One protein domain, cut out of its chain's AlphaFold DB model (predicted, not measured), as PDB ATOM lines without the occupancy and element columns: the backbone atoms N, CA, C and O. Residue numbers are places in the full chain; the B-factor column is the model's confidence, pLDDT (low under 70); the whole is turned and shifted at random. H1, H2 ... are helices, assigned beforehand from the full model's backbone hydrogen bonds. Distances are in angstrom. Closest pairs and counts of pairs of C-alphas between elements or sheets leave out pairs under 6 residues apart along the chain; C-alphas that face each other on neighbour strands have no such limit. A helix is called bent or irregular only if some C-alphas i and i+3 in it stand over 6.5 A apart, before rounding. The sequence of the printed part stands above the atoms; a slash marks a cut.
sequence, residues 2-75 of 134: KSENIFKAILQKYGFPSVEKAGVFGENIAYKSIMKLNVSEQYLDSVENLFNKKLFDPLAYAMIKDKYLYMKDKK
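This is residues 2 to 75 of the 134 residues of an uncharacterized protein of Bacteroidetes bacterium ADurb.Bin028 (UniProt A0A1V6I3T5). A helical hairpin of H3 and H4 has H2 beside it at the H4 side, and H1 lies farther out, beyond H2 and away from the hairpin. H2 is kinked, and its later residues, 31 to 34, are the part that comes up to H4, while H1 comes near H2 and stays clear of the hairpin. The printed part has 74 residues with four named helices, H1, H2, H3 and H4 in chain order, no named strand, and the class is all helix. It is compact, with a radius of gyration of the C-alphas of 11.6 A, and its outline is flat, but only just, with spans of 33 by 31 by 17 A.

Start with H1, residues 2 to 14, and look from there to H2, residues 19 to 34. The two are close but not clearly touching: the closest C-alphas are those of Phe 7 and Ser 33, 7.9 A apart. They run opposite ways at a shallow tilt of 32 degrees, only just short of steep. H2 has a kink of 76 degrees near residue 26. It is also irregular: C-alphas 21 and 24 are 9.3 A apart, and its line is a rough one. Next come H3, residues 41 to 52, and H4, residues 58 to 70, which form a helical hairpin. H3 and H4 touch, closest at the C-alphas of Val 47 and Tyr 61, 6.6 A apart, and run opposite ways at a shallow tilt of 25 degrees. H2 and H4 only just touch, with 3 pairs of C-alphas within 8 A, through residues 31 to 34 of H2 and 60 to 64 of H4 alone. There the C-alphas of Tyr 31 and Ala 60 are the closest, at 6.4 A, and the two helices run the same way at a shallow tilt of 30 degrees. H2 and H3 are apart, but only just, with a closest C-alpha distance of 8.4 A. H1 is apart from both H3 and H4. In H1, H3 and H4 every O i to N i+4 pair is within hydrogen-bond range; in H2 it is 10 of 12.

Find C-alpha 2 at (208.953, 193.951, 194.055); from there H1 runs 18.6 A to C-alpha 14. H2 spans 16.0 A from C-alpha 19, at (188.910, 178.409, 197.962), to C-alpha 34. H3 covers 16.1 A from Glu 41 to Asn 52, and H4 covers 18.2 A from Pro 58 to C-alpha 70 at (210.002, 170.879, 184.208).

Look to Glu 20 and Asp 73 for the two C-alphas farthest apart, 33.6 A. The links from H1 to H2 and from H3 to H4 are tight, and the link from H2 to H3 is short. The printed part has no cut. Its mean pLDDT is 91.0, and no printed residue is under 70.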
ATOM      1  N   LYS A   2     209.883 193.575 192.956       72.56
ATOM      2  CA  LYS A   2     208.953 193.951 194.055       72.56
ATOM      3  C   LYS A   2     207.730 193.023 194.218       72.56
ATOM      4  O   LYS A   2     207.377 192.687 195.339       72.56
ATOM      5  N   SER A   3     207.106 192.586 193.122       72.12
ATOM      6  CA  SER A   3     205.871 191.779 193.147       72.12
ATOM      7  C   SER A   3     206.068 190.346 193.648       72.12
ATOM      8  O   SER A   3     205.252 189.856 194.422       72.12
ATOM      9  N   GLU A   4     207.162 189.688 193.258       76.56
ATOM     10  CA  GLU A   4     207.506 188.349 193.749       76.56
ATOM     11  C   GLU A   4     207.695 188.359 195.268       76.56
ATOM     12  O   GLU A   4     207.089 187.549 195.959       76.56
ATOM     13  N   ASN A   5     208.451 189.321 195.803       83.50
ATOM     14  CA  ASN A   5     208.685 189.426 197.244       83.50
ATOM     15  C   ASN A   5     207.388 189.654 198.036       83.50
ATOM     16  O   ASN A   5     207.218 189.072 199.103       83.50
ATOM     17  N   ILE A   6     206.451 190.444 197.496       84.69
ATOM     18  CA  ILE A   6     205.125 190.635 198.102       84.69
ATOM     19  C   ILE A   6     204.347 189.315 198.117       84.69
ATOM     20  O   ILE A   6     203.798 188.944 199.151       84.69
ATOM     21  N   PHE A   7     204.335 188.574 197.005       83.50
ATOM     22  CA  PHE A   7     203.656 187.280 196.942       83.50
ATOM     23  C   PHE A   7     204.255 186.281 197.939       83.50
ATOM     24  O   PHE A   7     203.517 185.661 198.699       83.50
ATOM     25  N   LYS A   8     205.591 186.198 198.024       83.12
ATOM     26  CA  LYS A   8     206.282 185.365 199.021       83.12
ATOM     27  C   LYS A   8     205.886 185.728 200.451       83.12
ATOM     28  O   LYS A   8     205.585 184.833 201.232       83.12
ATOM     29  N   ALA A   9     205.838 187.020 200.779       86.62
ATOM     30  CA  ALA A   9     205.441 187.487 202.105       86.62
ATOM     31  C   ALA A   9     203.978 187.137 202.440       86.62
ATOM     32  O   ALA A   9     203.682 186.731 203.563       86.62
ATOM     33  N   ILE A  10     203.067 187.236 201.463       85.19
ATOM     34  CA  ILE A  10     201.666 186.817 201.626       85.19
ATOM     35  C   ILE A  10     201.594 185.314 201.912       85.19
ATOM     36  O   ILE A  10     200.944 184.914 202.878       85.19
ATOM     37  N   LEU A  11     202.296 184.494 201.123       85.31
ATOM     38  CA  LEU A  11     202.321 183.042 201.311       85.31
ATOM     39  C   LEU A  11     202.908 182.643 202.669       85.31
ATOM     40  O   LEU A  11     202.369 181.759 203.325       85.31
ATOM     41  N   GLN A  12     203.971 183.311 203.123       85.25
ATOM     42  CA  GLN A  12     204.562 183.058 204.441       85.25
ATOM     43  C   GLN A  12     203.602 183.394 205.588       85.25
ATOM     44  O   GLN A  12     203.580 182.688 206.591       85.25
ATOM     45  N   LYS A  13     202.803 184.458 205.447       89.12
ATOM     46  CA  LYS A  13     201.890 184.910 206.503       89.12
ATOM     47  C   LYS A  13     200.569 184.138 206.539       89.12
ATOM     48  O   LYS A  13     200.046 183.889 207.621       89.12
ATOM     49  N   TYR A  14     200.011 183.793 205.380       88.25
ATOM     50  CA  TYR A  14     198.646 183.256 205.273       88.25
ATOM     51  C   TYR A  14     198.577 181.816 204.738       88.25
ATOM     52  O   TYR A  14     197.515 181.180 204.808       88.25
ATOM     53  N   GLY A  15     199.699 181.284 204.249       87.25
ATOM     54  CA  GLY A  15     199.751 180.064 203.451       87.25
ATOM     55  C   GLY A  15     199.314 180.305 202.006       87.25
ATOM     56  O   GLY A  15     198.998 181.429 201.604       87.25
ATOM     57  N   PHE A  16     199.279 179.233 201.211       90.56
ATOM     58  CA  PHE A  16     198.724 179.308 199.863       90.56
ATOM     59  C   PHE A  16     197.205 179.562 199.927       90.56
ATOM     60  O   PHE A  16     196.521 178.907 200.721       90.56
ATOM     61  N   PRO A  17     196.658 180.520 199.153       90.06
ATOM     62  CA  PRO A  17     195.227 180.800 199.148       90.06
ATOM     63  C   PRO A  17     194.413 179.589 198.685       90.06
ATOM     64  O   PRO A  17     194.592 179.114 197.567       90.06
ATOM     65  N   SER A  18     193.517 179.110 199.548       87.50
ATOM     66  CA  SER A  18     192.513 178.096 199.220       87.50
ATOM     67  C   SER A  18     191.177 178.745 198.868       87.50
ATOM     68  O   SER A  18     190.928 179.906 199.220       87.50
ATOM     69  N   VAL A  19     190.283 177.966 198.255       86.75
ATOM     70  CA  VAL A  19     188.910 178.409 197.962       86.75
ATOM     71  C   VAL A  19     188.184 178.863 199.233       86.75
ATOM     72  O   VAL A  19     187.517 179.891 199.218       86.75
ATOM     73  N   GLU A  20     188.360 178.168 200.359       88.75
ATOM     74  CA  GLU A  20     187.723 178.543 201.633       88.75
ATOM     75  C   GLU A  20     188.191 179.898 202.175       88.75
ATOM     76  O   GLU A  20     187.393 180.661 202.713       88.75
ATOM     77  N   LYS A  21     189.490 180.207 202.055       89.00
ATOM     78  CA  LYS A  21     190.070 181.423 202.646       89.00
ATOM     79  C   LYS A  21     189.930 182.651 201.755       89.00
ATOM     80  O   LYS A  21     189.872 183.765 202.266       89.00
ATOM     81  N   ALA A  22     189.965 182.460 200.438       90.12
ATOM     82  CA  ALA A  22     190.104 183.554 199.478       90.12
ATOM     83  C   ALA A  22     189.114 183.476 198.303       90.12
ATOM     84  O   ALA A  22     189.174 184.303 197.389       90.12
ATOM     85  N   GLY A  23     188.208 182.494 198.312       89.94
ATOM     86  CA  GLY A  23     187.314 182.205 197.200       89.94
ATOM     87  C   GLY A  23     188.050 181.678 195.966       89.94
ATOM     88  O   GLY A  23     189.279 181.714 195.865       89.94
ATOM     89  N   VAL A  24     187.272 181.242 194.975       89.88
ATOM     90  CA  VAL A  24     187.786 180.770 193.675       89.88
ATOM     91  C   VAL A  24     188.634 181.845 192.988       89.88
ATOM     92  O   VAL A  24     189.668 181.552 192.393       89.88
ATOM     93  N   PHE A  25     188.232 183.116 193.094       91.75
ATOM     94  CA  PHE A  25     188.990 184.220 192.510       91.75
ATOM     95  C   PHE A  25     190.385 184.349 193.137       91.75
ATOM     96  O   PHE A  25     191.376 184.448 192.412       91.75
ATOM     97  N   GLY A  26     190.480 184.319 194.470       90.94
ATOM     98  CA  GLY A  26     191.754 184.441 195.174       90.94
ATOM     99  C   GLY A  26     192.690 183.264 194.907       90.94
ATOM    100  O   GLY A  26     193.871 183.477 194.628       90.94
ATOM    101  N   GLU A  27     192.157 182.043 194.913       91.81
ATOM    102  CA  GLU A  27     192.897 180.833 194.535       91.81
ATOM    103  C   GLU A  27     193.446 180.946 193.100       91.81
ATOM    104  O   GLU A  27     194.643 180.765 192.865       91.81
ATOM    105  N   ASN A  28     192.606 181.353 192.143       91.06
ATOM    106  CA  ASN A  28     192.994 181.478 190.740       91.06
ATOM    107  C   ASN A  28     194.101 182.526 190.525       91.06
ATOM    108  O   ASN A  28     195.031 182.302 189.744       91.06
ATOM    109  N   ILE A  29     194.038 183.662 191.230       91.06
ATOM    110  CA  ILE A  29     195.093 184.684 191.193       91.06
ATOM    111  C   ILE A  29     196.399 184.150 191.789       91.06
ATOM    112  O   ILE A  29     197.466 184.398 191.220       91.06
ATOM    113  N   ALA A  30     196.340 183.398 192.890       90.81
ATOM    114  CA  ALA A  30     197.524 182.795 193.494       90.81
ATOM    115  C   ALA A  30     198.183 181.771 192.561       90.81
ATOM    116  O   ALA A  30     199.390 181.849 192.314       90.81
ATOM    117  N   TYR A  31     197.382 180.888 191.963       91.69
ATOM    118  CA  TYR A  31     197.812 179.948 190.930       91.69
ATOM    119  C   TYR A  31     198.464 180.673 189.732       91.69
ATOM    120  O   TYR A  31     199.606 180.400 189.362       91.69
ATOM    121  N   LYS A  32     197.803 181.676 189.145       91.56
ATOM    122  CA  LYS A  32     198.377 182.437 188.017       91.56
ATOM    123  C   LYS A  32     199.661 183.175 188.391       91.56
ATOM    124  O   LYS A  32     200.529 183.364 187.538       91.56
ATOM    125  N   SER A  33     199.781 183.606 189.645       90.31
ATOM    126  CA  SER A  33     200.976 184.278 190.153       90.31
ATOM    127  C   SER A  33     202.142 183.303 190.264       90.31
ATOM    128  O   SER A  33     203.207 183.581 189.716       90.31
ATOM    129  N   ILE A  34     201.945 182.127 190.870       89.62
ATOM    130  CA  ILE A  34     203.015 181.127 190.984       89.62
ATOM    131  C   ILE A  34     203.444 180.571 189.615       89.62
ATOM    132  O   ILE A  34     204.630 180.333 189.375       89.62
ATOM    133  N   MET A  35     202.527 180.484 188.646       91.25
ATOM    134  CA  MET A  35     202.864 180.114 187.267       91.25
ATOM    135  C   MET A  35     203.778 181.123 186.555       91.25
ATOM    136  O   MET A  35     204.361 180.774 185.529       91.25
ATOM    137  N   LYS A  36     204.018 182.313 187.115       89.56
ATOM    138  CA  LYS A  36     205.016 183.281 186.620       89.56
ATOM    139  C   LYS A  36     206.336 183.268 187.398       89.56
ATOM    140  O   LYS A  36     207.273 183.949 187.001       89.56
ATOM    141  N   LEU A  37     206.411 182.517 188.496       86.44
ATOM    142  CA  LEU A  37     207.569 182.457 189.391       86.44
ATOM    143  C   LEU A  37     208.322 181.136 189.259       86.44
ATOM    144  O   LEU A  37     207.826 180.184 188.667       86.44
ATOM    145  N   ASN A  38     209.495 181.046 189.875       85.44
ATOM    146  CA  ASN A  38     210.121 179.754 190.111       85.44
ATOM    147  C   ASN A  38     209.315 178.983 191.169       85.44
ATOM    148  O   ASN A  38     209.185 179.437 192.306       85.44
ATOM    149  N   VAL A  39     208.755 177.831 190.784       87.06
ATOM    150  CA  VAL A  39     208.011 176.955 191.696       87.06
ATOM    151  C   VAL A  39     209.024 176.236 192.580       87.06
ATOM    152  O   VAL A  39     209.793 175.404 192.102       87.06
ATOM    153  N   SER A  40     209.067 176.593 193.862       88.94
ATOM    154  CA  SER A  40     209.863 175.880 194.857       88.94
ATOM    155  C   SER A  40     209.114 174.651 195.372       88.94
ATOM    156  O   SER A  40     207.888 174.572 195.285       88.94
ATOM    157  N   GLU A  41     209.858 173.718 195.959       92.00
ATOM    158  CA  GLU A  41     209.303 172.542 196.640       92.00
ATOM    159  C   GLU A  41     208.321 172.946 197.749       92.00
ATOM    160  O   GLU A  41     207.195 172.472 197.770       92.00
ATOM    161  N   GLN A  42     208.662 173.959 198.553       89.31
ATOM    162  CA  GLN A  42     207.771 174.500 199.586       89.31
ATOM    163  C   GLN A  42     206.391 174.922 199.046       89.31
ATOM    164  O   GLN A  42     205.369 174.759 199.721       89.31
ATOM    165  N   TYR A  43     206.343 175.522 197.852       90.12
ATOM    166  CA  TYR A  43     205.065 175.896 197.255       90.12
ATOM    167  C   TYR A  43     204.299 174.682 196.762       90.12
ATOM    168  O   TYR A  43     203.084 174.636 196.937       90.12
ATOM    169  N   LEU A  44     205.003 173.711 196.179       94.06
ATOM    170  CA  LEU A  44     204.392 172.464 195.757       94.06
ATOM    171  C   LEU A  44     203.767 171.734 196.952       94.06
ATOM    172  O   LEU A  44     202.581 171.433 196.891       94.06
ATOM    173  N   ASP A  45     204.499 171.571 198.056       94.06
ATOM    174  CA  ASP A  45     204.007 170.923 199.281       94.06
ATOM    175  C   ASP A  45     202.758 171.622 199.836       94.06
ATOM    176  O   ASP A  45     201.790 170.988 200.265       94.06
ATOM    177  N   SER A  46     202.757 172.959 199.807       92.06
ATOM    178  CA  SER A  46     201.619 173.760 200.267       92.06
ATOM    179  C   SER A  46     200.372 173.503 199.424       92.06
ATOM    180  O   SER A  46     199.281 173.342 199.973       92.06
ATOM    181  N   VAL A  47     200.526 173.467 198.099       93.81
ATOM    182  CA  VAL A  47     199.421 173.222 197.168       93.81
ATOM    183  C   VAL A  47     198.962 171.767 197.245       93.81
ATOM    184  O   VAL A  47     197.763 171.519 197.279       93.81
ATOM    185  N   GLU A  48     199.885 170.812 197.350       95.88
ATOM    186  CA  GLU A  48     199.590 169.382 197.484       95.88
ATOM    187  C   GLU A  48     198.770 169.094 198.750       95.88
ATOM    188  O   GLU A  48     197.766 168.385 198.701       95.88
ATOM    189  N   ASN A  49     199.092 169.742 199.874       94.75
ATOM    190  CA  ASN A  49     198.288 169.664 201.097       94.75
ATOM    191  C   ASN A  49     196.859 170.216 200.914       94.75
ATOM    192  O   ASN A  49     195.905 169.645 201.444       94.75
ATOM    193  N   LEU A  50     196.685 171.320 200.178       94.12
ATOM    194  CA  LEU A  50     195.353 171.870 199.888       94.12
ATOM    195  C   LEU A  50     194.562 170.971 198.934       94.12
ATOM    196  O   LEU A  50     193.378 170.727 199.165       94.12
ATOM    197  N   PHE A  51     195.223 170.450 197.902       95.50
ATOM    198  CA  PHE A  51     194.644 169.517 196.943       95.50
ATOM    199  C   PHE A  51     194.166 168.230 197.631       95.50
ATOM    200  O   PHE A  51     193.011 167.844 197.468       95.50
ATOM    201  N   ASN A  52     194.985 167.635 198.504       95.50
ATOM    202  CA  ASN A  52     194.623 166.438 199.275       95.50
ATOM    203  C   ASN A  52     193.419 166.666 200.205       95.50
ATOM    204  O   ASN A  52     192.662 165.740 200.497       95.50
ATOM    205  N   LYS A  53     193.200 167.911 200.642       94.50
ATOM    206  CA  LYS A  53     192.017 168.327 201.411       94.50
ATOM    207  C   LYS A  53     190.808 168.677 200.540       94.50
ATOM    208  O   LYS A  53     189.775 169.048 201.084       94.50
ATOM    209  N   LYS A  54     190.917 168.554 199.213       92.62
ATOM    210  CA  LYS A  54     189.901 168.954 198.223       92.62
ATOM    211  C   LYS A  54     189.579 170.455 198.257       92.62
ATOM    212  O   LYS A  54     188.464 170.858 197.949       92.62
ATOM    213  N   LEU A  55     190.561 171.279 198.631       92.56
ATOM    214  CA  LEU A  55     190.441 172.740 198.757       92.56
ATOM    215  C   LEU A  55     191.183 173.504 197.651       92.56
ATOM    216  O   LEU A  55     191.458 174.700 197.803       92.56
ATOM    217  N   PHE A  56     191.550 172.807 196.576       92.88
ATOM    218  CA  PHE A  56     192.337 173.335 195.470       92.88
ATOM    219  C   PHE A  56     191.887 172.724 194.147       92.88
ATOM    220  O   PHE A  56     191.569 171.533 194.103       92.88
ATOM    221  N   ASP A  57     191.877 173.524 193.084       93.38
ATOM    222  CA  ASP A  57     191.499 173.068 191.752       93.38
ATOM    223  C   ASP A  57     192.484 171.996 191.230       93.38
ATOM    224  O   ASP A  57     193.702 172.224 191.204       93.38
ATOM    225  N   PRO A  58     191.994 170.820 190.791       95.69
ATOM    226  CA  PRO A  58     192.853 169.749 190.293       95.69
ATOM    227  C   PRO A  58     193.741 170.139 189.114       95.69
ATOM    228  O   PRO A  58     194.900 169.723 189.043       95.69
ATOM    229  N   LEU A  59     193.215 170.937 188.179       95.94
ATOM    230  CA  LEU A  59     193.974 171.359 187.007       95.94
ATOM    231  C   LEU A  59     195.082 172.337 187.415       95.94
ATOM    232  O   LEU A  59     196.216 172.197 186.959       95.94
ATOM    233  N   ALA A  60     194.793 173.278 188.314       95.44
ATOM    234  CA  ALA A  60     195.791 174.177 188.880       95.44
ATOM    235  C   ALA A  60     196.903 173.408 189.612       95.44
ATOM    236  O   ALA A  60     198.082 173.716 189.414       95.44
ATOM    237  N   TYR A  61     196.558 172.384 190.405       97.00
ATOM    238  CA  TYR A  61     197.543 171.506 191.048       97.00
ATOM    239  C   TYR A  61     198.443 170.813 190.014       97.00
ATOM    240  O   TYR A  61     199.670 170.933 190.089       97.00
ATOM    241  N   ALA A  62     197.851 170.164 189.009       98.00
ATOM    242  CA  ALA A  62     198.585 169.475 187.950       98.00
ATOM    243  C   ALA A  62     199.548 170.407 187.192       98.00
ATOM    244  O   ALA A  62     200.698 170.046 186.942       98.00
ATOM    245  N   MET A  63     199.111 171.632 186.888       97.50
ATOM    246  CA  MET A  63     199.933 172.637 186.207       97.50
ATOM    247  C   MET A  63     201.129 173.097 187.047       97.50
ATOM    248  O   MET A  63     202.229 173.271 186.517       97.50
ATOM    249  N   ILE A  64     200.939 173.272 188.356       97.00
ATOM    250  CA  ILE A  64     202.028 173.616 189.279       97.00
ATOM    251  C   ILE A  64     203.013 172.444 189.404       97.00
ATOM    252  O   ILE A  64     204.224 172.673 189.347       97.00
ATOM    253  N   LYS A  65     202.516 171.203 189.523       97.88
ATOM    254  CA  LYS A  65     203.345 169.989 189.600       97.88
ATOM    255  C   LYS A  65     204.199 169.810 188.348       97.88
ATOM    256  O   LYS A  65     205.418 169.688 188.459       97.88
ATOM    257  N   ASP A  66     203.595 169.859 187.163       98.19
ATOM    258  CA  ASP A  66     204.327 169.707 185.901       98.19
ATOM    259  C   ASP A  66     205.356 170.822 185.711       98.19
ATOM    260  O   ASP A  66     206.471 170.563 185.259       98.19
ATOM    261  N   LYS A  67     205.031 172.058 186.111       97.25
ATOM    262  CA  LYS A  67     205.989 173.168 186.090       97.25
ATOM    263  C   LYS A  67     207.165 172.941 187.035       97.25
ATOM    264  O   LYS A  67     208.304 173.200 186.648       97.25
ATOM    265  N   TYR A  68     206.911 172.462 188.249       97.31
ATOM    266  CA  TYR A  68     207.975 172.093 189.178       97.31
ATOM    267  C   TYR A  68     208.886 171.011 188.583       97.31
ATOM    268  O   TYR A  68     210.105 171.159 188.614       97.31
ATOM    269  N   LEU A  69     208.309 169.957 187.995       97.75
ATOM    270  CA  LEU A  69     209.063 168.880 187.347       97.75
ATOM    271  C   LEU A  69     209.901 169.397 186.176       97.75
ATOM    272  O   LEU A  69     211.095 169.113 186.115       97.75
ATOM    273  N   TYR A  70     209.308 170.220 185.312       96.25
ATOM    274  CA  TYR A  70     210.002 170.879 184.208       96.25
ATOM    275  C   TYR A  70     211.225 171.670 184.689       96.25
ATOM    276  O   TYR A  70     212.316 171.508 184.154       96.25
ATOM    277  N   MET A  71     211.081 172.464 185.754       95.00
ATOM    278  CA  MET A  71     212.192 173.234 186.330       95.00
ATOM    279  C   MET A  71     213.293 172.373 186.971       95.00
ATOM    280  O   MET A  71     214.346 172.892 187.339       95.00
ATOM    281  N   LYS A  72     213.035 171.080 187.171       96.00
ATOM    282  CA  LYS A  72     213.990 170.090 187.679       96.00
ATOM    283  C   LYS A  72     214.515 169.177 186.569       96.00
ATOM    284  O   LYS A  72     215.036 168.111 186.887       96.00
ATOM    285  N   ASP A  73     214.323 169.559 185.305       96.12
ATOM    286  CA  ASP A  73     214.674 168.770 184.119       96.12
ATOM    287  C   ASP A  73     214.030 167.371 184.116       96.12
ATOM    288  O   ASP A  73     214.573 166.394 183.595       96.12
ATOM    289  N   LYS A  74     212.842 167.257 184.723       97.81
ATOM    290  CA  LYS A  74     212.051 166.026 184.773       97.81
ATOM    291  C   LYS A  74     210.889 166.091 183.790       97.81
ATOM    292  O   LYS A  74     210.348 167.149 183.475       97.81
ATOM    293  N   LYS A  75     210.474 164.908 183.336       98.19
ATOM    294  CA  LYS A  75     209.262 164.742 182.534       98.19
ATOM    295  C   LYS A  75     208.022 165.071 183.366       98.19
ATOM    296  O   LYS A  75     207.999 164.836 184.571       98.19
TER     297      LYS A  75